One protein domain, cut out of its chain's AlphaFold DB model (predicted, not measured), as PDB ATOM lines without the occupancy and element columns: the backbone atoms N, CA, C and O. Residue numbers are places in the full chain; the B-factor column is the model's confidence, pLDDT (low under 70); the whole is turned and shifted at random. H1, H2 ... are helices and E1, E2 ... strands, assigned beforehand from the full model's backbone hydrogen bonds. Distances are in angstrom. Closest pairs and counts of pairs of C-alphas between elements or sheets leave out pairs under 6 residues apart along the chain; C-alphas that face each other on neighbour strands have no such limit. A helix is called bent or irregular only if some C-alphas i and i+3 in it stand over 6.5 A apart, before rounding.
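What this domain is: This is residues 14 to 107 and 140 to 217 of the 224 residues of an uncharacterized protein of Streptomyces cyaneochromogenes (UniProt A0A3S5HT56). This is a long, narrow model: a twisted body of strands fills one end, the small strand pair E3 and E8 with the helix arm H1b packed on it lies in the middle, and the helix arm H1a reaches away to make the other end, with residues 101 to 107 running back near it. In the strand body the long hairpin E9 and E10 lies along one side of the bent strand E2, short strands E5 and E6 lie on E2's other side with E4 beyond E5, and the little pair E1 and E7 sits next to E6. In the middle, H1b packs on H3 and on E3 and E8, with H2 near it. The printed part has 172 residues with three named helices and ten named strands, which follow each other along the chain as H1, then E1 to E3, then H2, then E4 to E10, then H3, and it is of mixed class, helices and strands; the six-strand sheet is branched, its neighbour pairs antiparallel, and E1 with E7 and E3 with E8 make two antiparallel sheets of two. The whole is loose, with a radius of gyration of the C-alphas of 21.8 A and spans of 80 by 31 by 24 A.

How they stand to each other: Start at H1, residues 19 to 49, assigned as one helix by its hydrogen bonds but bent, with C-alphas 36 and 39 7.0 A apart; its arms H1a, residues 19 to 36, and H1b, residues 39 to 49, are about perpendicular at 78 degrees. H1b touches H3, residues 206 to 215, the closest C-alphas being those of Ala 49 and Leu 209 at 5.6 A; they run the same way at a steep tilt of 41 degrees. H2, residues 89 to 98, is close to H1b but not clearly touching, with the C-alphas of Thr 41 and Phe 95 closest at 7.1 A. E1, residues 56 to 58, is antiparallel to E7, residues 159 to 161, with N 57 and O 160 at 2.8 A. E2, residues 65 to 73, bends by 52 degrees at residue 68, and its pairing is staggered. On one side of E2 look for E6, residues 152 to 154, with N 68 and O 152 at 2.8 A, and E5, residues 146 to 148, with N 72 and O 147 at 2.8 A. On the other side is E9, residues 176 to 185, with N 71 and O 182 at 2.8 A. E4, residues 141 to 143, forms a hairpin with E5, N 143 and O 146 being 2.8 A apart. E10, residues 188 to 199, forms a hairpin with E9, N 179 and O 196 being 2.8 A apart. E3, residues 78 to 81, is antiparallel to E8, residues 166 to 169, with N 79 and O 168 at 2.8 A; the closest C-alphas of H1b and E8 are those of Ala 47 and Val 166, 6.0 A apart. Every O i to N i+4 pair is within hydrogen-bond range in H1a and H3, against 5 of 7 in H1b and 4 of 6 in H2.

Where its parts are: Find C-alpha 19 at (-160.328, -195.834, 343.350); from there H1a runs 26.2 A, and H1b adds a stretch of 16.0 A. H1b is irregular, with C-alphas 40 and 43 6.7 A apart, and H2, 14.9 A long, is irregular but only just, with C-alphas 91 and 94 6.7 A apart. E2 spans 21.8 A and E9 28.8 A. E10 runs 32.3 A from C-alpha 188 at (-105.207, -187.271, 295.544). H3, 14.1 A long, ends at C-alpha 215, (-148.673, -200.051, 312.147).

The domain as a whole: The two C-alphas farthest apart are those of Arg 14 and His 62, 79.9 A. Residues 108 to 139 are not printed, and C-alphas 107 and 140 stand 49.1 A apart across the cut. Of the links printed whole, none is long. The mean pLDDT of the printed part is 84.8; look for values under 70 at residue 14, residue 86, residues 89 to 100 and residues 213 to 217.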
ATOM      1  N   ARG A  14    -167.139-205.078 338.611       69.00
ATOM      2  CA  ARG A  14    -166.611-204.626 339.906       69.00
ATOM      3  C   ARG A  14    -166.058-203.203 339.765       69.00
ATOM      4  O   ARG A  14    -165.391-202.932 338.761       69.00
ATOM      5  N   PRO A  15    -166.291-202.315 340.751       73.81
ATOM      6  CA  PRO A  15    -165.658-201.000 340.775       73.81
ATOM      7  C   PRO A  15    -164.130-201.140 340.725       73.81
ATOM      8  O   PRO A  15    -163.578-202.140 341.194       73.81
ATOM      9  N   ASP A  16    -163.459-200.158 340.115       77.12
ATOM     10  CA  ASP A  16    -162.001-200.157 339.962       77.12
ATOM     11  C   ASP A  16    -161.332-200.264 341.348       77.12
ATOM     12  O   ASP A  16    -161.580-199.404 342.200       77.12
ATOM     13  N   PRO A  17    -160.499-201.288 341.604       81.69
ATOM     14  CA  PRO A  17    -159.897-201.502 342.920       81.69
ATOM     15  C   PRO A  17    -158.960-200.366 343.353       81.69
ATOM     16  O   PRO A  17    -158.672-200.245 344.540       81.69
ATOM     17  N   ARG A  18    -158.487-199.538 342.413       83.12
ATOM     18  CA  ARG A  18    -157.578-198.417 342.685       83.12
ATOM     19  C   ARG A  18    -158.290-197.212 343.305       83.12
ATOM     20  O   ARG A  18    -157.646-196.386 343.949       83.12
ATOM     21  N   GLY A  19    -159.605-197.083 343.101       87.38
ATOM     22  CA  GLY A  19    -160.328-195.834 343.350       87.38
ATOM     23  C   GLY A  19    -159.816-194.668 342.484       87.38
ATOM     24  O   GLY A  19    -158.802-194.774 341.791       87.38
ATOM     25  N   ARG A  20    -160.523-193.532 342.502       89.12
ATOM     26  CA  ARG A  20    -160.153-192.355 341.691       89.12
ATOM     27  C   ARG A  20    -158.772-191.811 342.063       89.12
ATOM     28  O   ARG A  20    -157.940-191.611 341.188       89.12
ATOM     29  N   ASP A  21    -158.517-191.614 343.352       90.56
ATOM     30  CA  ASP A  21    -157.264-191.010 343.826       90.56
ATOM     31  C   ASP A  21    -156.064-191.962 343.693       90.56
ATOM     32  O   ASP A  21    -154.924-191.520 343.568       90.56
ATOM     33  N   GLY A  22    -156.293-193.281 343.700       89.38
ATOM     34  CA  GLY A  22    -155.250-194.254 343.368       89.38
ATOM     35  C   GLY A  22    -154.895-194.224 341.884       89.38
ATOM     36  O   GLY A  22    -153.714-194.187 341.557       89.38
ATOM     37  N   TYR A  23    -155.894-194.145 340.998       90.50
ATOM     38  CA  TYR A  23    -155.655-193.992 339.559       90.50
ATOM     39  C   TYR A  23    -154.906-192.696 339.225       90.50
ATOM     40  O   TYR A  23    -153.964-192.721 338.445       90.50
ATOM     41  N   LEU A  24    -155.279-191.570 339.841       92.62
ATOM     42  CA  LEU A  24    -154.586-190.300 339.606       92.62
ATOM     43  C   LEU A  24    -153.109-190.362 340.016       92.62
ATOM     44  O   LEU A  24    -152.263-189.898 339.259       92.62
ATOM     45  N   ARG A  25    -152.791-190.992 341.156       91.19
ATOM     46  CA  ARG A  25    -151.398-191.203 341.587       91.19
ATOM     47  C   ARG A  25    -150.620-192.119 340.647       91.19
ATOM     48  O   ARG A  25    -149.456-191.857 340.377       91.19
ATOM     49  N   GLU A  26    -151.254-193.175 340.137       88.69
ATOM     50  CA  GLU A  26    -150.649-194.059 339.130       88.69
ATOM     51  C   GLU A  26    -150.324-193.292 337.841       88.69
ATOM     52  O   GLU A  26    -149.225-193.425 337.308       88.69
ATOM     53  N   VAL A  27    -151.249-192.452 337.367       90.06
ATOM     54  CA  VAL A  27    -151.035-191.605 336.184       90.06
ATOM     55  C   VAL A  27    -149.924-190.585 336.423       90.06
ATOM     56  O   VAL A  27    -149.092-190.386 335.547       90.06
ATOM     57  N   GLU A  28    -149.883-189.948 337.590       91.81
ATOM     58  CA  GLU A  28    -148.845-188.968 337.917       91.81
ATOM     59  C   GLU A  28    -147.451-189.607 337.951       91.81
ATOM     60  O   GLU A  28    -146.542-189.103 337.291       91.81
ATOM     61  N   LEU A  29    -147.316-190.762 338.611       88.56
ATOM     62  CA  LEU A  29    -146.076-191.542 338.624       88.56
ATOM     63  C   LEU A  29    -145.658-191.958 337.208       88.56
ATOM     64  O   LEU A  29    -144.493-191.835 336.838       88.56
ATOM     65  N   TYR A  30    -146.612-192.423 336.399       85.38
ATOM     66  CA  TYR A  30    -146.360-192.773 335.005       85.38
ATOM     67  C   TYR A  30    -145.825-191.580 334.203       85.38
ATOM     68  O   TYR A  30    -144.827-191.710 333.499       85.38
ATOM     69  N   LEU A  31    -146.451-190.406 334.335       87.50
ATOM     70  CA  LEU A  31    -146.018-189.192 333.644       87.50
ATOM     71  C   LEU A  31    -144.645-188.708 334.118       87.50
ATOM     72  O   LEU A  31    -143.878-188.189 333.313       87.50
ATOM     73  N   GLU A  32    -144.327-188.850 335.403       88.44
ATOM     74  CA  GLU A  32    -143.012-188.504 335.946       88.44
ATOM     75  C   GLU A  32    -141.911-189.390 335.355       88.44
ATOM     76  O   GLU A  32    -140.925-188.875 334.823       88.44
ATOM     77  N   VAL A  33    -142.119-190.709 335.355       85.31
ATOM     78  CA  VAL A  33    -141.180-191.662 334.745       85.31
ATOM     79  C   VAL A  33    -141.041-191.407 333.247       85.31
ATOM     80  O   VAL A  33    -139.925-191.366 332.732       85.31
ATOM     81  N   LEU A  34    -142.155-191.154 332.555       83.06
ATOM     82  CA  LEU A  34    -142.147-190.848 331.129       83.06
ATOM     83  C   LEU A  34    -141.339-189.578 330.828       83.06
ATOM     84  O   LEU A  34    -140.526-189.580 329.912       83.06
ATOM     85  N   ARG A  35    -141.503-188.507 331.616       84.00
ATOM     86  CA  ARG A  35    -140.708-187.274 331.454       84.00
ATOM     87  C   ARG A  35    -139.213-187.510 331.658       84.00
ATOM     88  O   ARG A  35    -138.420-186.869 330.978       84.00
ATOM     89  N   GLY A  36    -138.840-188.398 332.581       82.25
ATOM     90  CA  GLY A  36    -137.444-188.765 332.812       82.25
ATOM     91  C   GLY A  36    -136.845-189.598 331.676       82.25
ATOM     92  O   GLY A  36    -135.692-189.386 331.312       82.25
ATOM     93  N   ALA A  37    -137.629-190.511 331.097       81.50
ATOM     94  CA  ALA A  37    -137.177-191.411 330.036       81.50
ATOM     95  C   ALA A  37    -137.160-190.753 328.643       81.50
ATOM     96  O   ALA A  37    -136.263-191.018 327.846       81.50
ATOM     97  N   LEU A  38    -138.119-189.862 328.358       79.81
ATOM     98  CA  LEU A  38    -138.353-189.301 327.022       79.81
ATOM     99  C   LEU A  38    -137.108-188.715 326.331       79.81
ATOM    100  O   LEU A  38    -136.900-189.047 325.165       79.81
ATOM    101  N   PRO A  39    -136.271-187.883 326.986       79.38
ATOM    102  CA  PRO A  39    -135.095-187.300 326.336       79.38
ATOM    103  C   PRO A  39    -134.087-188.343 325.844       79.38
ATOM    104  O   PRO A  39    -133.406-188.114 324.852       79.38
ATOM    105  N   GLN A  40    -134.001-189.487 326.526       79.12
ATOM    106  CA  GLN A  40    -133.086-190.571 326.169       79.12
ATOM    107  C   GLN A  40    -133.677-191.448 325.063       79.12
ATOM    108  O   GLN A  40    -132.962-191.868 324.163       79.12
ATOM    109  N   THR A  41    -134.993-191.668 325.086       78.69
ATOM    110  CA  THR A  41    -135.678-192.522 324.106       78.69
ATOM    111  C   THR A  41    -135.966-191.815 322.782       78.69
ATOM    112  O   THR A  41    -136.119-192.465 321.756       78.69
ATOM    113  N   LEU A  42    -136.084-190.484 322.782       81.00
ATOM    114  CA  LEU A  42    -136.457-189.695 321.603       81.00
ATOM    115  C   LEU A  42    -135.530-189.922 320.393       81.00
ATOM    116  O   LEU A  42    -136.054-190.177 319.305       81.00
ATOM    117  N   PRO A  43    -134.191-189.877 320.547       83.19
ATOM    118  CA  PRO A  43    -133.273-190.203 319.461       83.19
ATOM    119  C   PRO A  43    -133.468-191.626 318.927       83.19
ATOM    120  O   PRO A  43    -133.449-191.828 317.723       83.19
ATOM    121  N   GLU A  44    -133.725-192.606 319.790       82.56
ATOM    122  CA  GLU A  44    -133.917-194.002 319.375       82.56
ATOM    123  C   GLU A  44    -135.221-194.191 318.582       82.56
ATOM    124  O   GLU A  44    -135.200-194.783 317.503       82.56
ATOM    125  N   VAL A  45    -136.337-193.600 319.044       81.75
ATOM    126  CA  VAL A  45    -137.604-193.559 318.279       81.75
ATOM    127  C   VAL A  45    -137.351-192.962 316.898       81.75
ATOM    128  O   VAL A  45    -137.825-193.475 315.888       81.75
ATOM    129  N   ALA A  46    -136.619-191.847 316.852       84.44
ATOM    130  CA  ALA A  46    -136.356-191.145 315.613       84.44
ATOM    131  C   ALA A  46    -135.449-191.959 314.679       84.44
ATOM    132  O   ALA A  46    -135.730-192.029 313.490       84.44
ATOM    133  N   ALA A  47    -134.420-192.621 315.204       85.62
ATOM    134  CA  ALA A  47    -133.548-193.508 314.437       85.62
ATOM    135  C   ALA A  47    -134.305-194.680 313.791       85.62
ATOM    136  O   ALA A  47    -133.900-195.156 312.732       85.62
ATOM    137  N   LEU A  48    -135.395-195.131 314.417       83.88
ATOM    138  CA  LEU A  48    -136.235-196.220 313.922       83.88
ATOM    139  C   LEU A  48    -137.319-195.751 312.940       83.88
ATOM    140  O   LEU A  48    -137.590-196.424 311.950       83.88
ATOM    141  N   ALA A  49    -137.977-194.628 313.234       82.69
ATOM    142  CA  ALA A  49    -139.219-194.230 312.565       82.69
ATOM    143  C   ALA A  49    -139.068-193.040 311.609       82.69
ATOM    144  O   ALA A  49    -139.937-192.803 310.765       82.69
ATOM    145  N   ALA A  50    -138.023-192.224 311.766       85.62
ATOM    146  CA  ALA A  50    -137.858-191.045 310.931       85.62
ATOM    147  C   ALA A  50    -137.340-191.424 309.531       85.62
ATOM    148  O   ALA A  50    -136.598-192.396 309.373       85.62
ATOM    149  N   PRO A  51    -137.683-190.638 308.496       85.50
ATOM    150  CA  PRO A  51    -137.150-190.850 307.160       85.50
ATOM    151  C   PRO A  51    -135.619-190.792 307.135       85.50
ATOM    152  O   PRO A  51    -135.006-189.854 307.649       85.50
ATOM    153  N   CYS A  52    -135.014-191.777 306.480       89.69
ATOM    154  CA  CYS A  52    -133.576-191.819 306.258       89.69
ATOM    155  C   CYS A  52    -133.154-190.862 305.138       89.69
ATOM    156  O   CYS A  52    -133.820-190.732 304.108       89.69
ATOM    157  N   VAL A  53    -131.996-190.235 305.313       91.06
ATOM    158  CA  VAL A  53    -131.319-189.438 304.296       91.06
ATOM    159  C   VAL A  53    -130.394-190.344 303.494       91.06
ATOM    160  O   VAL A  53    -129.481-190.959 304.044       91.06
ATOM    161  N   ALA A  54    -130.613-190.387 302.181       92.00
ATOM    162  CA  ALA A  54    -129.741-191.057 301.224       92.00
ATOM    163  C   ALA A  54    -128.908-190.025 300.462       92.00
ATOM    164  O   ALA A  54    -129.456-189.111 299.838       92.00
ATOM    165  N   LEU A  55    -127.586-190.176 300.496       93.31
ATOM    166  CA  LEU A  55    -126.655-189.341 299.742       93.31
ATOM    167  C   LEU A  55    -125.896-190.191 298.730       93.31
ATOM    168  O   LEU A  55    -125.619-191.362 298.964       93.31
ATOM    169  N   ARG A  56    -125.533-189.575 297.607       94.81
ATOM    170  CA  ARG A  56    -124.786-190.222 296.532       94.81
ATOM    171  C   ARG A  56    -123.539-189.414 296.213       94.81
ATOM    172  O   ARG A  56    -123.628-188.220 295.921       94.81
ATOM    173  N   LEU A  57    -122.391-190.075 296.247       93.94
ATOM    174  CA  LEU A  57    -121.101-189.508 295.895       93.94
ATOM    175  C   LEU A  57    -120.827-189.768 294.415       93.94
ATOM    176  O   LEU A  57    -120.784-190.914 293.985       93.94
ATOM    177  N   HIS A  58    -120.628-188.710 293.630       95.12
ATOM    178  CA  HIS A  58    -120.349-188.820 292.199       95.12
ATOM    179  C   HIS A  58    -118.937-188.333 291.866       95.12
ATOM    180  O   HIS A  58    -118.568-187.203 292.198       95.12
ATOM    181  N   ASN A  59    -118.151-189.164 291.177       94.88
ATOM    182  CA  ASN A  59    -116.803-188.798 290.754       94.88
ATOM    183  C   ASN A  59    -116.809-188.143 289.363       94.88
ATOM    184  O   ASN A  59    -116.751-188.815 288.332       94.88
ATOM    185  N   ASN A  60    -116.798-186.808 289.369       93.19
ATOM    186  CA  ASN A  60    -116.680-185.954 288.181       93.19
ATOM    187  C   ASN A  60    -115.240-185.765 287.676       93.19
ATOM    188  O   ASN A  60    -115.007-184.987 286.750       93.19
ATOM    189  N   THR A  61    -114.253-186.407 288.298       92.31
ATOM    190  CA  THR A  61    -112.855-186.296 287.869       92.31
ATOM    191  C   THR A  61    -112.547-187.295 286.755       92.31
ATOM    192  O   THR A  61    -113.325-188.200 286.458       92.31
ATOM    193  N   HIS A  62    -111.381-187.150 286.128       95.06
ATOM    194  CA  HIS A  62    -110.890-188.089 285.115       95.06
ATOM    195  C   HIS A  62    -110.027-189.214 285.706       95.06
ATOM    196  O   HIS A  62    -109.405-189.971 284.960       95.06
ATOM    197  N   THR A  63    -109.965-189.327 287.035       94.88
ATOM    198  CA  THR A  63    -109.158-190.316 287.751       94.88
ATOM    199  C   THR A  63    -110.020-191.133 288.703       94.88
ATOM    200  O   THR A  63    -111.039-190.685 289.221       94.88
ATOM    201  N   HIS A  64    -109.634-192.386 288.917       95.56
ATOM    202  CA  HIS A  64    -110.255-193.200 289.954       95.56
ATOM    203  C   HIS A  64    -109.843-192.650 291.322       95.56
ATOM    204  O   HIS A  64    -108.651-192.449 291.547       95.56
ATOM    205  N   LEU A  65    -110.809-192.403 292.204       96.06
ATOM    206  CA  LEU A  65    -110.564-191.925 293.561       96.06
ATOM    207  C   LEU A  65    -110.611-193.114 294.516       96.06
ATOM    208  O   LEU A  65    -111.564-193.892 294.465       96.06
ATOM    209  N   LYS A  66    -109.577-193.256 295.343       96.06
ATOM    210  CA  LYS A  66    -109.454-194.342 296.316       96.06
ATOM    211  C   LYS A  66    -109.739-193.862 297.727       96.06
ATOM    212  O   LYS A  66    -109.347-192.743 298.070       96.06
ATOM    213  N   ASP A  67    -110.381-194.725 298.509       95.00
ATOM    214  CA  ASP A  67    -110.695-194.510 299.924       95.00
ATOM    215  C   ASP A  67    -111.261-193.103 300.188       95.00
ATOM    216  O   ASP A  67    -110.774-192.359 301.044       95.00
ATOM    217  N   VAL A  68    -112.260-192.692 299.403       96.12
ATOM    218  CA  VAL A  68    -112.865-191.371 299.549       96.12
ATOM    219  C   VAL A  68    -113.627-191.321 300.865       96.12
ATOM    220  O   VAL A  68    -114.675-191.947 300.999       96.12
ATOM    221  N   GLN A  69    -113.111-190.561 301.827       96.12
ATOM    222  CA  GLN A  69    -113.794-190.283 303.084       96.12
ATOM    223  C   GLN A  69    -114.598-188.996 302.934       96.12
ATOM    224  O   GLN A  69    -114.041-187.940 302.628       96.12
ATOM    225  N   VAL A  70    -115.903-189.085 303.179       96.75
ATOM    226  CA  VAL A  70    -116.810-187.935 303.199       96.75
ATOM    227  C   VAL A  70    -117.124-187.587 304.647       96.75
ATOM    228  O   VAL A  70    -117.391-188.465 305.464       96.75
ATOM    229  N   ARG A  71    -117.105-186.295 304.961       97.00
ATOM    230  CA  ARG A  71    -117.520-185.740 306.248       97.00
ATOM    231  C   ARG A  71    -118.601-184.703 306.005       97.00
ATOM    232  O   ARG A  71    -118.418-183.813 305.173       97.00
ATOM    233  N   LEU A  72    -119.712-184.818 306.713       97.00
ATOM    234  CA  LEU A  72    -120.858-183.926 306.620       97.00
ATOM    235  C   LEU A  72    -121.079-183.264 307.973       97.00
ATOM    236  O   LEU A  72    -121.267-183.952 308.968       97.00
ATOM    237  N   VAL A  73    -121.070-181.936 308.008       96.44
ATOM    238  CA  VAL A  73    -121.203-181.176 309.251       96.44
ATOM    239  C   VAL A  73    -122.657-180.753 309.430       96.44
ATOM    240  O   VAL A  73    -123.222-180.037 308.600       96.44
ATOM    241  N   MET A  74    -123.257-181.192 310.526       94.12
ATOM    242  CA  MET A  74    -124.606-180.834 310.939       94.12
ATOM    243  C   MET A  74    -124.608-179.447 311.594       94.12
ATOM    244  O   MET A  74    -123.724-179.143 312.396       94.12
ATOM    245  N   PRO A  75    -125.598-178.596 311.289       91.81
ATOM    246  CA  PRO A  75    -125.792-177.338 312.000       91.81
ATOM    247  C   PRO A  75    -126.125-177.544 313.480       91.81
ATOM    248  O   PRO A  75    -126.671-178.575 313.874       91.81
ATOM    249  N   ASP A  76    -125.849-176.527 314.294       88.81
ATOM    250  CA  ASP A  76    -126.121-176.564 315.731       88.81
ATOM    251  C   ASP A  76    -127.594-176.892 316.032       88.81
ATOM    252  O   ASP A  76    -128.517-176.315 315.453       88.81
ATOM    253  N   GLY A  77    -127.821-177.807 316.980       86.81
ATOM    254  CA  GLY A  77    -129.164-178.251 317.374       86.81
ATOM    255  C   GLY A  77    -129.784-179.321 316.465       86.81
ATOM    256  O   GLY A  77    -130.948-179.682 316.664       86.81
ATOM    257  N   MET A  78    -129.024-179.829 315.492       90.00
ATOM    258  CA  MET A  78    -129.335-181.053 314.756       90.00
ATOM    259  C   MET A  78    -128.581-182.236 315.365       90.00
ATOM    260  O   MET A  78    -127.428-182.112 315.774       90.00
ATOM    261  N   LEU A  79    -129.225-183.397 315.375       89.75
ATOM    262  CA  LEU A  79    -128.634-184.675 315.750       89.75
ATOM    263  C   LEU A  79    -128.639-185.592 314.533       89.75
ATOM    264  O   LEU A  79    -129.674-185.753 313.880       89.75
ATOM    265  N   ALA A  80    -127.488-186.193 314.249       91.56
ATOM    266  CA  ALA A  80    -127.370-187.274 313.285       91.56
ATOM    267  C   ALA A  80    -127.409-188.616 314.014       91.56
ATOM    268  O   ALA A  80    -126.749-188.794 315.035       91.56
ATOM    269  N   LEU A  81    -128.189-189.552 313.488       89.56
ATOM    270  CA  LEU A  81    -128.452-190.843 314.105       89.56
ATOM    271  C   LEU A  81    -128.222-191.959 313.089       89.56
ATOM    272  O   LEU A  81    -128.523-191.808 311.901       89.56
ATOM    273  N   VAL A  82    -127.711-193.090 313.573       88.94
ATOM    274  CA  VAL A  82    -127.607-194.321 312.784       88.94
ATOM    275  C   VAL A  82    -129.009-194.918 312.657       88.94
ATOM    276  O   VAL A  82    -129.646-195.120 313.692       88.94
ATOM    277  N   PRO A  83    -129.511-195.197 311.440       88.00
ATOM    278  CA  PRO A  83    -130.820-195.808 311.270       88.00
ATOM    279  C   PRO A  83    -130.868-197.170 311.958       88.00
ATOM    280  O   PRO A  83    -129.922-197.955 311.857       88.00
ATOM    281  N   MET A  84    -131.966-197.457 312.652       83.81
ATOM    282  CA  MET A  84    -132.191-198.771 313.249       83.81
ATOM    283  C   MET A  84    -133.024-199.633 312.304       83.81
ATOM    284  O   MET A  84    -134.053-199.189 311.799       83.81
ATOM    285  N   ASP A  85    -132.579-200.869 312.078       80.31
ATOM    286  CA  ASP A  85    -133.344-201.840 311.301       80.31
ATOM    287  C   ASP A  85    -134.582-202.273 312.107       80.31
ATOM    288  O   ASP A  85    -134.442-202.692 313.265       80.31
ATOM    289  N   PRO A  86    -135.799-202.173 311.546       67.06
ATOM    290  CA  PRO A  86    -136.986-202.668 312.217       67.06
ATOM    291  C   PRO A  86    -136.941-204.173 312.529       67.06
ATOM    292  O   PRO A  86    -137.543-204.613 313.505       67.06
ATOM    293  N   GLU A  87    -136.203-204.970 311.769       71.00
ATOM    294  CA  GLU A  87    -136.116-206.413 311.997       71.00
ATOM    295  C   GLU A  87    -135.103-206.790 313.095       71.00
ATOM    296  O   GLU A  87    -135.104-207.927 313.577       71.00
ATOM    297  N   ASP A  88    -134.281-205.842 313.566       71.25
ATOM    298  CA  ASP A  88    -133.304-206.047 314.644       71.25
ATOM    299  C   ASP A  88    -133.992-206.022 316.026       71.25
ATOM    300  O   ASP A  88    -133.864-205.097 316.836       71.25
ATOM    301  N   ARG A  89    -134.802-207.062 316.280       57.22
ATOM    302  CA  ARG A  89    -135.605-207.234 317.505       57.22
ATOM    303  C   ARG A  89    -134.769-207.222 318.781       57.22
ATOM    304  O   ARG A  89    -135.235-206.696 319.791       57.22
ATOM    305  N   ASP A  90    -133.538-207.721 318.722       61.41
ATOM    306  CA  ASP A  90    -132.635-207.786 319.876       61.41
ATOM    307  C   ASP A  90    -132.238-206.380 320.367       61.41
ATOM    308  O   ASP A  90    -131.993-206.179 321.559       61.41
ATOM    309  N   ARG A  91    -132.247-205.374 319.479       59.12
ATOM    310  CA  ARG A  91    -132.038-203.961 319.839       59.12
ATOM    311  C   ARG A  91    -133.310-203.236 320.282       59.12
ATOM    312  O   ARG A  91    -133.208-202.209 320.947       59.12
ATOM    313  N   ARG A  92    -134.501-203.757 319.959       58.41
ATOM    314  CA  ARG A  92    -135.802-203.155 320.318       58.41
ATOM    315  C   ARG A  92    -136.242-203.461 321.751       58.41
ATOM    316  O   ARG A  92    -136.906-202.634 322.379       58.41
ATOM    317  N   GLU A  93    -135.905-204.641 322.273       54.09
ATOM    318  CA  GLU A  93    -136.382-205.095 323.590       54.09
ATOM    319  C   GLU A  93    -136.019-204.170 324.770       54.09
ATOM    320  O   GLU A  93    -136.895-203.939 325.609       54.09
ATOM    321  N   PRO A  94    -134.816-203.570 324.869       52.34
ATOM    322  CA  PRO A  94    -134.482-202.657 325.971       52.34
ATOM    323  C   PRO A  94    -135.314-201.363 325.962       52.34
ATOM    324  O   PRO A  94    -135.596-200.783 327.009       52.34
ATOM    325  N   PHE A  95    -135.732-200.926 324.775       55.56
ATOM    326  CA  PHE A  95    -136.298-199.605 324.522       55.56
ATOM    327  C   PHE A  95    -137.788-199.506 324.891       55.56
ATOM    328  O   PHE A  95    -138.191-198.610 325.637       55.56
ATOM    329  N   LEU A  96    -138.612-200.471 324.462       54.59
ATOM    330  CA  LEU A  96    -140.026-200.530 324.867       54.59
ATOM    331  C   LEU A  96    -140.205-201.055 326.296       54.59
ATOM    332  O   LEU A  96    -141.225-200.778 326.923       54.59
ATOM    333  N   SER A  97    -139.232-201.802 326.826       52.19
ATOM    334  CA  SER A  97    -139.312-202.344 328.189       52.19
ATOM    335  C   SER A  97    -138.992-201.311 329.275       52.19
ATOM    336  O   SER A  97    -139.491-201.444 330.395       52.19
ATOM    337  N   GLY A  98    -138.215-200.266 328.952       53.47
ATOM    338  CA  GLY A  98    -137.932-199.142 329.851       53.47
ATOM    339  C   GLY A  98    -139.092-198.147 329.989       53.47
ATOM    340  O   GLY A  98    -139.249-197.512 331.035       53.47
ATOM    341  N   LEU A  99    -139.944-198.036 328.967       61.91
ATOM    342  CA  LEU A  99    -141.175-197.256 329.042       61.91
ATOM    343  C   LEU A  99    -142.219-198.054 329.830       61.91
ATOM    344  O   LEU A  99    -142.665-199.122 329.414       61.91
ATOM    345  N   LEU A 100    -142.625-197.535 330.994       61.44
ATOM    346  CA  LEU A 100    -143.700-198.150 331.771       61.44
ATOM    347  C   LEU A 100    -144.930-198.367 330.879       61.44
ATOM    348  O   LEU A 100    -145.310-197.507 330.084       61.44
ATOM    349  N   LYS A 101    -145.592-199.513 331.034       71.56
ATOM    350  CA  LYS A 101    -146.858-199.761 330.345       71.56
ATOM    351  C   LYS A 101    -147.870-198.688 330.749       71.56
ATOM    352  O   LYS A 101    -148.043-198.432 331.942       71.56
ATOM    353  N   ALA A 102    -148.547-198.095 329.764       78.50
ATOM    354  CA  ALA A 102    -149.551-197.066 330.014       78.50
ATOM    355  C   ALA A 102    -150.581-197.542 331.065       78.50
ATOM    356  O   ALA A 102    -151.066-198.680 330.967       78.50
ATOM    357  N   PRO A 103    -150.933-196.698 332.058       83.06
ATOM    358  CA  PRO A 103    -151.918-197.039 333.073       83.06
ATOM    359  C   PRO A 103    -153.227-197.479 332.427       83.06
ATOM    360  O   PRO A 103    -153.737-196.842 331.504       83.06
ATOM    361  N   ARG A 104    -153.817-198.563 332.936       84.75
ATOM    362  CA  ARG A 104    -155.120-199.025 332.439       84.75
ATOM    363  C   ARG A 104    -156.165-197.918 332.651       84.75
ATOM    364  O   ARG A 104    -156.247-197.439 333.791       84.75
ATOM    365  N   PRO A 105    -157.017-197.593 331.654       86.44
ATOM    366  CA  PRO A 105    -158.072-196.595 331.802       86.44
ATOM    367  C   PRO A 105    -158.905-196.797 333.067       86.44
ATOM    368  O   PRO A 105    -159.189-197.931 333.473       86.44
ATOM    369  N   TYR A 106    -159.286-195.689 333.699       85.06
ATOM    370  CA  TYR A 106    -160.133-195.726 334.884       85.06
ATOM    371  C   TYR A 106    -161.511-196.290 334.545       85.06
ATOM    372  O   TYR A 106    -162.172-195.831 333.614       85.06
ATOM    373  N   GLY A 107    -161.963-197.271 335.321       81.06
ATOM    374  CA  GLY A 107    -163.282-197.854 335.120       81.06
ATOM    375  C   GLY A 107    -163.390-199.289 335.611       81.06
ATOM    376  O   GLY A 107    -162.390-199.895 336.016       81.06
ATOM    377  N   ILE A 140    -121.393-195.509 309.794       82.94
ATOM    378  CA  ILE A 140    -121.262-194.052 309.919       82.94
ATOM    379  C   ILE A 140    -120.792-193.755 311.340       82.94
ATOM    380  O   ILE A 140    -121.350-194.262 312.313       82.94
ATOM    381  N   GLU A 141    -119.767-192.927 311.463       86.31
ATOM    382  CA  GLU A 141    -119.297-192.444 312.755       86.31
ATOM    383  C   GLU A 141    -119.849-191.034 312.968       86.31
ATOM    384  O   GLU A 141    -119.723-190.167 312.102       86.31
ATOM    385  N   VAL A 142    -120.518-190.811 314.099       83.44
ATOM    386  CA  VAL A 142    -121.054-189.495 314.462       83.44
ATOM    387  C   VAL A 142    -120.125-188.873 315.502       83.44
ATOM    388  O   VAL A 142    -120.185-189.200 316.685       83.44
ATOM    389  N   GLU A 143    -119.249-187.981 315.042       83.62
ATOM    390  CA  GLU A 143    -118.319-187.197 315.858       83.62
ATOM    391  C   GLU A 143    -118.964-185.840 316.188       83.62
ATOM    392  O   GLU A 143    -118.896-184.903 315.394       83.62
ATOM    393  N   GLU A 144    -119.605-185.721 317.355       81.19
ATOM    394  CA  GLU A 144    -120.335-184.515 317.788       81.19
ATOM    395  C   GLU A 144    -121.452-184.110 316.806       81.19
ATOM    396  O   GLU A 144    -122.558-184.647 316.859       81.19
ATOM    397  N   THR A 145    -121.169-183.165 315.909       86.44
ATOM    398  CA  THR A 145    -122.066-182.696 314.846       86.44
ATOM    399  C   THR A 145    -121.631-183.174 313.463       86.44
ATOM    400  O   THR A 145    -122.268-182.843 312.470       86.44
ATOM    401  N   THR A 146    -120.555-183.948 313.348       92.81
ATOM    402  CA  THR A 146    -120.018-184.397 312.063       92.81
ATOM    403  C   THR A 146    -120.357-185.860 311.818       92.81
ATOM    404  O   THR A 146    -119.999-186.730 312.604       92.81
ATOM    405  N   VAL A 147    -121.008-186.141 310.693       93.81
ATOM    406  CA  VAL A 147    -121.204-187.502 310.187       93.81
ATOM    407  C   VAL A 147    -120.036-187.848 309.281       93.81
ATOM    408  O   VAL A 147    -119.827-187.211 308.246       93.81
ATOM    409  N   VAL A 148    -119.274-188.859 309.671       95.00
ATOM    410  CA  VAL A 148    -118.162-189.407 308.904       95.00
ATOM    411  C   VAL A 148    -118.639-190.689 308.238       95.00
ATOM    412  O   VAL A 148    -119.051-191.638 308.901       95.00
ATOM    413  N   PHE A 149    -118.606-190.707 306.908       94.56
ATOM    414  CA  PHE A 149    -118.987-191.881 306.131       94.56
ATOM    415  C   PHE A 149    -117.790-192.828 305.968       94.56
ATOM    416  O   PHE A 149    -116.651-192.347 305.859       94.56
ATOM    417  N   PRO A 150    -118.032-194.151 305.879       92.56
ATOM    418  CA  PRO A 150    -117.005-195.113 305.506       92.56
ATOM    419  C   PRO A 150    -116.273-194.686 304.234       92.56
ATOM    420  O   PRO A 150    -116.885-194.158 303.304       92.56
ATOM    421  N   ALA A 151    -114.967-194.935 304.186       93.31
ATOM    422  CA  ALA A 151    -114.179-194.663 302.995       93.31
ATOM    423  C   ALA A 151    -114.632-195.567 301.836       93.31
ATOM    424  O   ALA A 151    -114.814-196.771 302.022       93.31
ATOM    425  N   GLN A 152    -114.810-194.990 300.644       92.19
ATOM    426  CA  GLN A 152    -115.271-195.722 299.461       92.19
ATOM    427  C   GLN A 152    -114.410-195.443 298.226       92.19
ATOM    428  O   GLN A 152    -114.009-194.310 297.957       92.19
ATOM    429  N   ASP A 153    -114.171-196.479 297.428       93.75
ATOM    430  CA  ASP A 153    -113.503-196.371 296.134       93.75
ATOM    431  C   ASP A 153    -114.500-195.923 295.055       93.75
ATOM    432  O   ASP A 153    -115.450-196.638 294.750       93.75
ATOM    433  N   VAL A 154    -114.256-194.782 294.400       93.88
ATOM    434  CA  VAL A 154    -115.176-194.223 293.392       93.88
ATOM    435  C   VAL A 154    -114.523-194.170 292.016       93.88
ATOM    436  O   VAL A 154    -113.531-193.472 291.765       93.88
ATOM    437  N   ARG A 155    -115.068-194.929 291.064       94.56
ATOM    438  CA  ARG A 155    -114.559-194.968 289.683       94.56
ATOM    439  C   ARG A 155    -114.976-193.736 288.884       94.56
ATOM    440  O   ARG A 155    -115.953-193.071 289.199       94.56
ATOM    441  N   VAL A 156    -114.213-193.457 287.830       95.00
ATOM    442  CA  VAL A 156    -114.449-192.330 286.914       95.00
ATOM    443  C   VAL A 156    -115.865-192.389 286.348       95.00
ATOM    444  O   VAL A 156    -116.246-193.401 285.758       95.00
ATOM    445  N   GLY A 157    -116.627-191.308 286.520       91.00
ATOM    446  CA  GLY A 157    -117.993-191.183 286.011       91.00
ATOM    447  C   GLY A 157    -119.020-192.099 286.682       91.00
ATOM    448  O   GLY A 157    -120.167-192.131 286.241       91.00
ATOM    449  N   LEU A 158    -118.637-192.838 287.728       92.00
ATOM    450  CA  LEU A 158    -119.564-193.631 288.530       92.00
ATOM    451  C   LEU A 158    -120.004-192.864 289.773       92.00
ATOM    452  O   LEU A 158    -119.428-191.839 290.155       92.00
ATOM    453  N   SER A 159    -121.076-193.370 290.370       93.06
ATOM    454  CA  SER A 159    -121.590-192.874 291.634       93.06
ATOM    455  C   SER A 159    -121.697-194.021 292.616       93.06
ATOM    456  O   SER A 159    -122.122-195.101 292.219       93.06
ATOM    457  N   GLU A 160    -121.379-193.743 293.869       92.69
ATOM    458  CA  GLU A 160    -121.560-194.674 294.975       92.69
ATOM    459  C   GLU A 160    -122.586-194.097 295.951       92.69
ATOM    460  O   GLU A 160    -122.622-192.885 296.200       92.69
ATOM    461  N   ASP A 161    -123.450-194.963 296.471       93.50
ATOM    462  CA  ASP A 161    -124.405-194.585 297.505       93.50
ATOM    463  C   ASP A 161    -123.688-194.588 298.864       93.50
ATOM    464  O   ASP A 161    -123.024-195.552 299.257       93.50
ATOM    465  N   LEU A 162    -123.795-193.470 299.579       92.44
ATOM    466  CA  LEU A 162    -123.281-193.356 300.937       92.44
ATOM    467  C   LEU A 162    -124.239-194.052 301.904       92.44
ATOM    468  O   LEU A 162    -125.437-194.182 301.638       92.44
ATOM    469  N   ALA A 163    -123.708-194.471 303.053       91.44
ATOM    470  CA  ALA A 163    -124.523-195.037 304.118       91.44
ATOM    471  C   ALA A 163    -125.637-194.056 304.531       91.44
ATOM    472  O   ALA A 163    -125.439-192.841 304.569       91.44
ATOM    473  N   LEU A 164    -126.824-194.590 304.811       91.75
ATOM    474  CA  LEU A 164    -127.965-193.780 305.234       91.75
ATOM    475  C   LEU A 164    -127.768-193.292 306.668       91.75
ATOM    476  O   LEU A 164    -127.151-193.962 307.493       91.75
ATOM    477  N   PHE A 165    -128.365-192.147 306.966       92.00
ATOM    478  CA  PHE A 165    -128.435-191.599 308.314       92.00
ATOM    479  C   PHE A 165    -129.781-190.918 308.543       92.00
ATOM    480  O   PHE A 165    -130.470-190.548 307.593       92.00
ATOM    481  N   VAL A 166    -130.158-190.726 309.799       90.94
ATOM    482  CA  VAL A 166    -131.325-189.931 310.190       90.94
ATOM    483  C   VAL A 166    -130.843-188.590 310.734       90.94
ATOM    484  O   VAL A 166    -129.872-188.541 311.482       90.94
ATOM    485  N   ALA A 167    -131.518-187.500 310.372       91.12
ATOM    486  CA  ALA A 167    -131.242-186.167 310.903       91.12
ATOM    487  C   ALA A 167    -132.492-185.595 311.570       91.12
ATOM    488  O   ALA A 167    -133.530-185.447 310.923       91.12
ATOM    489  N   VAL A 168    -132.387-185.258 312.853       89.88
ATOM    490  CA  VAL A 168    -133.500-184.738 313.656       89.88
ATOM    491  C   VAL A 168    -133.102-183.477 314.409       89.88
ATOM    492  O   VAL A 168    -131.924-183.219 314.631       89.88
ATOM    493  N   THR A 169    -134.088-182.683 314.819       88.12
ATOM    494  CA  THR A 169    -133.877-181.517 315.680       88.12
ATOM    495  C   THR A 169    -134.924-181.476 316.780       88.12
ATOM    496  O   THR A 169    -136.074-181.859 316.574       88.12
ATOM    497  N   GLU A 170    -134.522-181.007 317.959       81.12
ATOM    498  CA  GLU A 170    -135.430-180.808 319.090       81.12
ATOM    499  C   GLU A 170    -136.340-179.590 318.902       81.12
ATOM    500  O   GLU A 170    -137.410-179.505 319.505       81.12
ATOM    501  N   ARG A 171    -135.900-178.607 318.106       83.38
ATOM    502  CA  ARG A 171    -136.629-177.352 317.922       83.38
ATOM    503  C   ARG A 171    -137.398-177.390 316.608       83.38
ATOM    504  O   ARG A 171    -136.808-177.737 315.589       83.38
ATOM    505  N   PRO A 172    -138.672-176.962 316.592       81.81
ATOM    506  CA  PRO A 172    -139.428-176.860 315.354       81.81
ATOM    507  C   PRO A 172    -138.665-176.016 314.333       81.81
ATOM    508  O   PRO A 172    -138.328-174.856 314.589       81.81
ATOM    509  N   MET A 173    -138.392-176.612 313.178       83.94
ATOM    510  CA  MET A 173    -137.703-175.973 312.068       83.94
ATOM    511  C   MET A 173    -138.513-176.187 310.793       83.94
ATOM    512  O   MET A 173    -139.194-177.196 310.629       83.94
ATOM    513  N   SER A 174    -138.456-175.219 309.886       86.06
ATOM    514  CA  SER A 174    -139.087-175.304 308.574       86.06
ATOM    515  C   SER A 174    -138.142-174.780 307.497       86.06
ATOM    516  O   SER A 174    -137.206-174.031 307.781       86.06
ATOM    517  N   GLY A 175    -138.385-175.185 306.252       88.62
ATOM    518  CA  GLY A 175    -137.590-174.767 305.100       88.62
ATOM    519  C   GLY A 175    -136.539-175.798 304.701       88.62
ATOM    520  O   GLY A 175    -136.828-176.993 304.650       88.62
ATOM    521  N   THR A 176    -135.342-175.322 304.373       90.75
ATOM    522  CA  THR A 176    -134.250-176.144 303.840       90.75
ATOM    523  C   THR A 176    -133.040-176.035 304.751       90.75
ATOM    524  O   THR A 176    -132.576-174.936 305.047       90.75
ATOM    525  N   LEU A 177    -132.516-177.181 305.165       90.56
ATOM    526  CA  LEU A 177    -131.282-177.303 305.917       90.56
ATOM    527  C   LEU A 177    -130.098-177.331 304.951       90.56
ATOM    528  O   LEU A 177    -130.038-178.201 304.085       90.56
ATOM    529  N   THR A 178    -129.148-176.414 305.107       93.75
ATOM    530  CA  THR A 178    -127.897-176.421 304.339       93.75
ATOM    531  C   THR A 178    -126.756-176.901 305.222       93.75
ATOM    532  O   THR A 178    -126.529-176.349 306.294       93.75
ATOM    533  N   MET A 179    -126.036-177.918 304.760       95.12
ATOM    534  CA  MET A 179    -124.983-178.587 305.519       95.12
ATOM    535  C   MET A 179    -123.686-178.583 304.708       95.12
ATOM    536  O   MET A 179    -123.697-179.032 303.555       95.12
ATOM    537  N   PRO A 180    -122.574-178.061 305.250       96.94
ATOM    538  CA  PRO A 180    -121.290-178.159 304.584       96.94
ATOM    539  C   PRO A 180    -120.762-179.594 304.631       96.94
ATOM    540  O   PRO A 180    -120.953-180.319 305.607       96.94
ATOM    541  N   TRP A 181    -120.075-179.999 303.568       97.44
ATOM    542  CA  TRP A 181    -119.400-181.287 303.485       97.44
ATOM    543  C   TRP A 181    -117.980-181.122 302.960       97.44
ATOM    544  O   TRP A 181    -117.677-180.190 302.209       97.44
ATOM    545  N   THR A 182    -117.121-182.065 303.331       97.56
ATOM    546  CA  THR A 182    -115.750-182.192 302.833       97.56
ATOM    547  C   THR A 182    -115.476-183.630 302.418       97.56
ATOM    548  O   THR A 182    -115.975-184.552 303.059       97.56
ATOM    549  N   ALA A 183    -114.677-183.833 301.375       97.25
ATOM    550  CA  ALA A 183    -114.230-185.149 300.944       97.25
ATOM    551  C   ALA A 183    -112.724-185.167 300.672       97.25
ATOM    552  O   ALA A 183    -112.175-184.238 300.070       97.25
ATOM    553  N   THR A 184    -112.070-186.246 301.086       96.69
ATOM    554  CA  THR A 184    -110.634-186.493 300.890       96.69
ATOM    555  C   THR A 184    -110.430-187.879 300.296       96.69
ATOM    556  O   THR A 184    -111.149-188.797 300.675       96.69
ATOM    557  N   ALA A 185    -109.457-188.044 299.401       96.31
ATOM    558  CA  ALA A 185    -109.107-189.331 298.793       96.31
ATOM    559  C   ALA A 185    -107.630-189.647 299.056       96.31
ATOM    560  O   ALA A 185    -106.799-188.741 299.051       96.31
ATOM    561  N   THR A 186    -107.272-190.917 299.248       94.81
ATOM    562  CA  THR A 186    -105.889-191.308 299.596       94.81
ATOM    563  C   THR A 186    -104.898-191.113 298.454       94.81
ATOM    564  O   THR A 186    -103.702-190.942 298.683       94.81
ATOM    565  N   ASN A 187    -105.377-191.141 297.213       94.38
ATOM    566  CA  ASN A 187    -104.554-191.033 296.012       94.38
ATOM    567  C   ASN A 187    -104.575-189.640 295.363       94.38
ATOM    568  O   ASN A 187    -104.110-189.496 294.231       94.38
ATOM    569  N   MET A 188    -105.137-188.639 296.040       92.00
ATOM    570  CA  MET A 188    -105.207-187.271 295.544       92.00
ATOM    571  C   MET A 188    -104.894-186.292 296.671       92.00
ATOM    572  O   MET A 188    -105.596-186.247 297.676       92.00
ATOM    573  N   ASP A 189    -103.874-185.464 296.464       87.69
ATOM    574  CA  ASP A 189    -103.547-184.390 297.395       87.69
ATOM    575  C   ASP A 189    -104.582-183.268 297.261       87.69
ATOM    576  O   ASP A 189    -104.588-182.507 296.291       87.69
ATOM    577  N   GLY A 190    -105.491-183.180 298.230       87.31
ATOM    578  CA  GLY A 190    -106.478-182.110 298.297       87.31
ATOM    579  C   GLY A 190    -107.737-182.480 299.072       87.31
ATOM    580  O   GLY A 190    -107.977-183.631 299.433       87.31
ATOM    581  N   THR A 191    -108.567-181.467 299.300       93.62
ATOM    582  CA  THR A 191    -109.882-181.609 299.926       93.62
ATOM    583  C   THR A 191    -110.917-180.983 299.005       93.62
ATOM    584  O   THR A 191    -110.811-179.808 298.649       93.62
ATOM    585  N   ALA A 192    -111.911-181.769 298.600       94.81
ATOM    586  CA  ALA A 192    -113.110-181.245 297.963       94.81
ATOM    587  C   ALA A 192    -114.080-180.783 299.052       94.81
ATOM    588  O   ALA A 192    -114.166-181.404 300.107       94.81
ATOM    589  N   GLN A 193    -114.813-179.705 298.804       96.44
ATOM    590  CA  GLN A 193    -115.787-179.184 299.756       96.44
ATOM    591  C   GLN A 193    -116.996-178.611 299.032       96.44
ATOM    592  O   GLN A 193    -116.894-178.154 297.890       96.44
ATOM    593  N   GLY A 194    -118.132-178.602 299.712       96.06
ATOM    594  CA  GLY A 194    -119.361-178.042 299.181       96.06
ATOM    595  C   GLY A 194    -120.452-177.980 300.231       96.06
ATOM    596  O   GLY A 194    -120.198-178.074 301.430       96.06
ATOM    597  N   THR A 195    -121.683-177.821 299.764       96.56
ATOM    598  CA  THR A 195    -122.873-177.812 300.611       96.56
ATOM    599  C   THR A 195    -123.932-178.732 300.031       96.56
ATOM    600  O   THR A 195    -124.112-178.771 298.813       96.56
ATOM    601  N   VAL A 196    -124.658-179.432 300.895       94.94
ATOM    602  CA  VAL A 196    -125.882-180.160 300.550       94.94
ATOM    603  C   VAL A 196    -127.075-179.451 301.175       94.94
ATOM    604  O   VAL A 196    -126.971-178.893 302.266       94.94
ATOM    605  N   SER A 197    -128.202-179.457 300.472       93.50
ATOM    606  CA  SER A 197    -129.446-178.845 300.928       93.50
ATOM    607  C   SER A 197    -130.519-179.916 301.060       93.50
ATOM    608  O   SER A 197    -130.850-180.566 300.069       93.50
ATOM    609  N   LEU A 198    -131.061-180.092 302.262       90.62
ATOM    610  CA  LEU A 198    -132.119-181.054 302.558       90.62
ATOM    611  C   LEU A 198    -133.412-180.332 302.944       90.62
ATOM    612  O   LEU A 198    -133.372-179.430 303.782       90.62
ATOM    613  N   PRO A 199    -134.568-180.703 302.374       90.38
ATOM    614  CA  PRO A 199    -135.842-180.176 302.837       90.38
ATOM    615  C   PRO A 199    -136.144-180.701 304.245       90.38
ATOM    616  O   PRO A 199    -135.972-181.885 304.529       90.38
ATOM    617  N   VAL A 200    -136.621-179.820 305.121       87.88
ATOM    618  CA  VAL A 200    -137.070-180.199 306.461       87.88
ATOM    619  C   VAL A 200    -138.468-180.799 306.351       87.88
ATOM    620  O   VAL A 200    -139.380-180.171 305.806       87.88
ATOM    621  N   ALA A 201    -138.632-182.026 306.844       83.62
ATOM    622  CA  ALA A 201    -139.936-182.673 306.896       83.62
ATOM    623  C   ALA A 201    -140.886-181.917 307.850       83.62
ATOM    624  O   ALA A 201    -140.422-181.281 308.798       83.62
ATOM    625  N   PRO A 202    -142.213-181.980 307.633       80.31
ATOM    626  CA  PRO A 202    -143.177-181.419 308.573       80.31
ATOM    627  C   PRO A 202    -142.983-181.979 309.984       80.31
ATOM    628  O   PRO A 202    -142.613-183.143 310.148       80.31
ATOM    629  N   GLU A 203    -143.290-181.165 310.994       81.62
ATOM    630  CA  GLU A 203    -143.256-181.593 312.391       81.62
ATOM    631  C   GLU A 203    -144.136-182.835 312.593       81.62
ATOM    632  O   GLU A 203    -145.296-182.879 312.169       81.62
ATOM    633  N   ARG A 204    -143.573-183.854 313.244       75.75
ATOM    634  CA  ARG A 204    -144.269-185.092 313.584       75.75
ATOM    635  C   ARG A 204    -144.287-185.277 315.092       75.75
ATOM    636  O   ARG A 204    -143.277-185.118 315.766       75.75
ATOM    637  N   SER A 205    -145.455-185.649 315.607       75.31
ATOM    638  CA  SER A 205    -145.601-186.056 317.004       75.31
ATOM    639  C   SER A 205    -144.870-187.377 317.245       75.31
ATOM    640  O   SER A 205    -144.976-188.294 316.431       75.31
ATOM    641  N   LEU A 206    -144.213-187.514 318.399       70.12
ATOM    642  CA  LEU A 206    -143.614-188.779 318.845       70.12
ATOM    643  C   LEU A 206    -144.633-189.928 318.826       70.12
ATOM    644  O   LEU A 206    -144.315-191.023 318.381       70.12
ATOM    645  N   PHE A 207    -145.878-189.674 319.231       70.44
ATOM    646  CA  PHE A 207    -146.926-190.697 319.187       70.44
ATOM    647  C   PHE A 207    -147.267-191.137 317.760       70.44
ATOM    648  O   PHE A 207    -147.628-192.289 317.562       70.44
ATOM    649  N   ALA A 208    -147.145-190.240 316.776       74.94
ATOM    650  CA  ALA A 208    -147.339-190.598 315.375       74.94
ATOM    651  C   ALA A 208    -146.182-191.470 314.867       74.94
ATOM    652  O   ALA A 208    -146.428-192.463 314.201       74.94
ATOM    653  N   LEU A 209    -144.940-191.154 315.252       72.94
ATOM    654  CA  LEU A 209    -143.775-191.978 314.916       72.94
ATOM    655  C   LEU A 209    -143.865-193.383 315.526       72.94
ATOM    656  O   LEU A 209    -143.586-194.360 314.846       72.94
ATOM    657  N   ILE A 210    -144.298-193.490 316.785       71.06
ATOM    658  CA  ILE A 210    -144.511-194.786 317.447       71.06
ATOM    659  C   ILE A 210    -145.634-195.569 316.759       71.06
ATOM    660  O   ILE A 210    -145.483-196.758 316.500       71.06
ATOM    661  N   ALA A 211    -146.744-194.907 316.420       73.31
ATOM    662  CA  ALA A 211    -147.853-195.555 315.727       73.31
ATOM    663  C   ALA A 211    -147.467-196.053 314.325       73.31
ATOM    664  O   ALA A 211    -147.938-197.112 313.925       73.31
ATOM    665  N   ASP A 212    -146.610-195.327 313.600       71.56
ATOM    666  CA  ASP A 212    -146.085-195.770 312.303       71.56
ATOM    667  C   ASP A 212    -145.259-197.065 312.467       71.56
ATOM    668  O   ASP A 212    -145.420-198.001 311.683       71.56
ATOM    669  N   VAL A 213    -144.443-197.166 313.526       68.69
ATOM    670  CA  VAL A 213    -143.679-198.389 313.843       68.69
ATOM    671  C   VAL A 213    -144.617-199.560 314.153       68.69
ATOM    672  O   VAL A 213    -144.468-200.623 313.557       68.69
ATOM    673  N   ASP A 214    -145.618-199.361 315.012       65.62
ATOM    674  CA  ASP A 214    -146.580-200.413 315.381       65.62
ATOM    675  C   ASP A 214    -147.509-200.806 314.209       65.62
ATOM    676  O   ASP A 214    -147.993-201.936 314.120       65.62
ATOM    677  N   GLY A 215    -147.788-199.867 313.298       59.16
ATOM    678  CA  GLY A 215    -148.673-200.051 312.147       59.16
ATOM    679  C   GLY A 215    -148.063-200.897 311.028       59.16
ATOM    680  O   GLY A 215    -148.786-201.666 310.392       59.16
ATOM    681  N   THR A 216    -146.740-200.819 310.831       54.69
ATOM    682  CA  THR A 216    -146.035-201.618 309.808       54.69
ATOM    683  C   THR A 216    -146.148-203.132 310.015       54.69
ATOM    684  O   THR A 216    -146.073-203.881 309.044       54.69
ATOM    685  N   GLU A 217    -146.434-203.600 311.235       50.72
ATOM    686  CA  GLU A 217    -146.654-205.029 311.503       50.72
ATOM    687  C   GLU A 217    -148.025-205.546 311.011       50.72
ATOM    688  O   GLU A 217    -148.195-206.754 310.843       50.72
TER     689      GLU A 217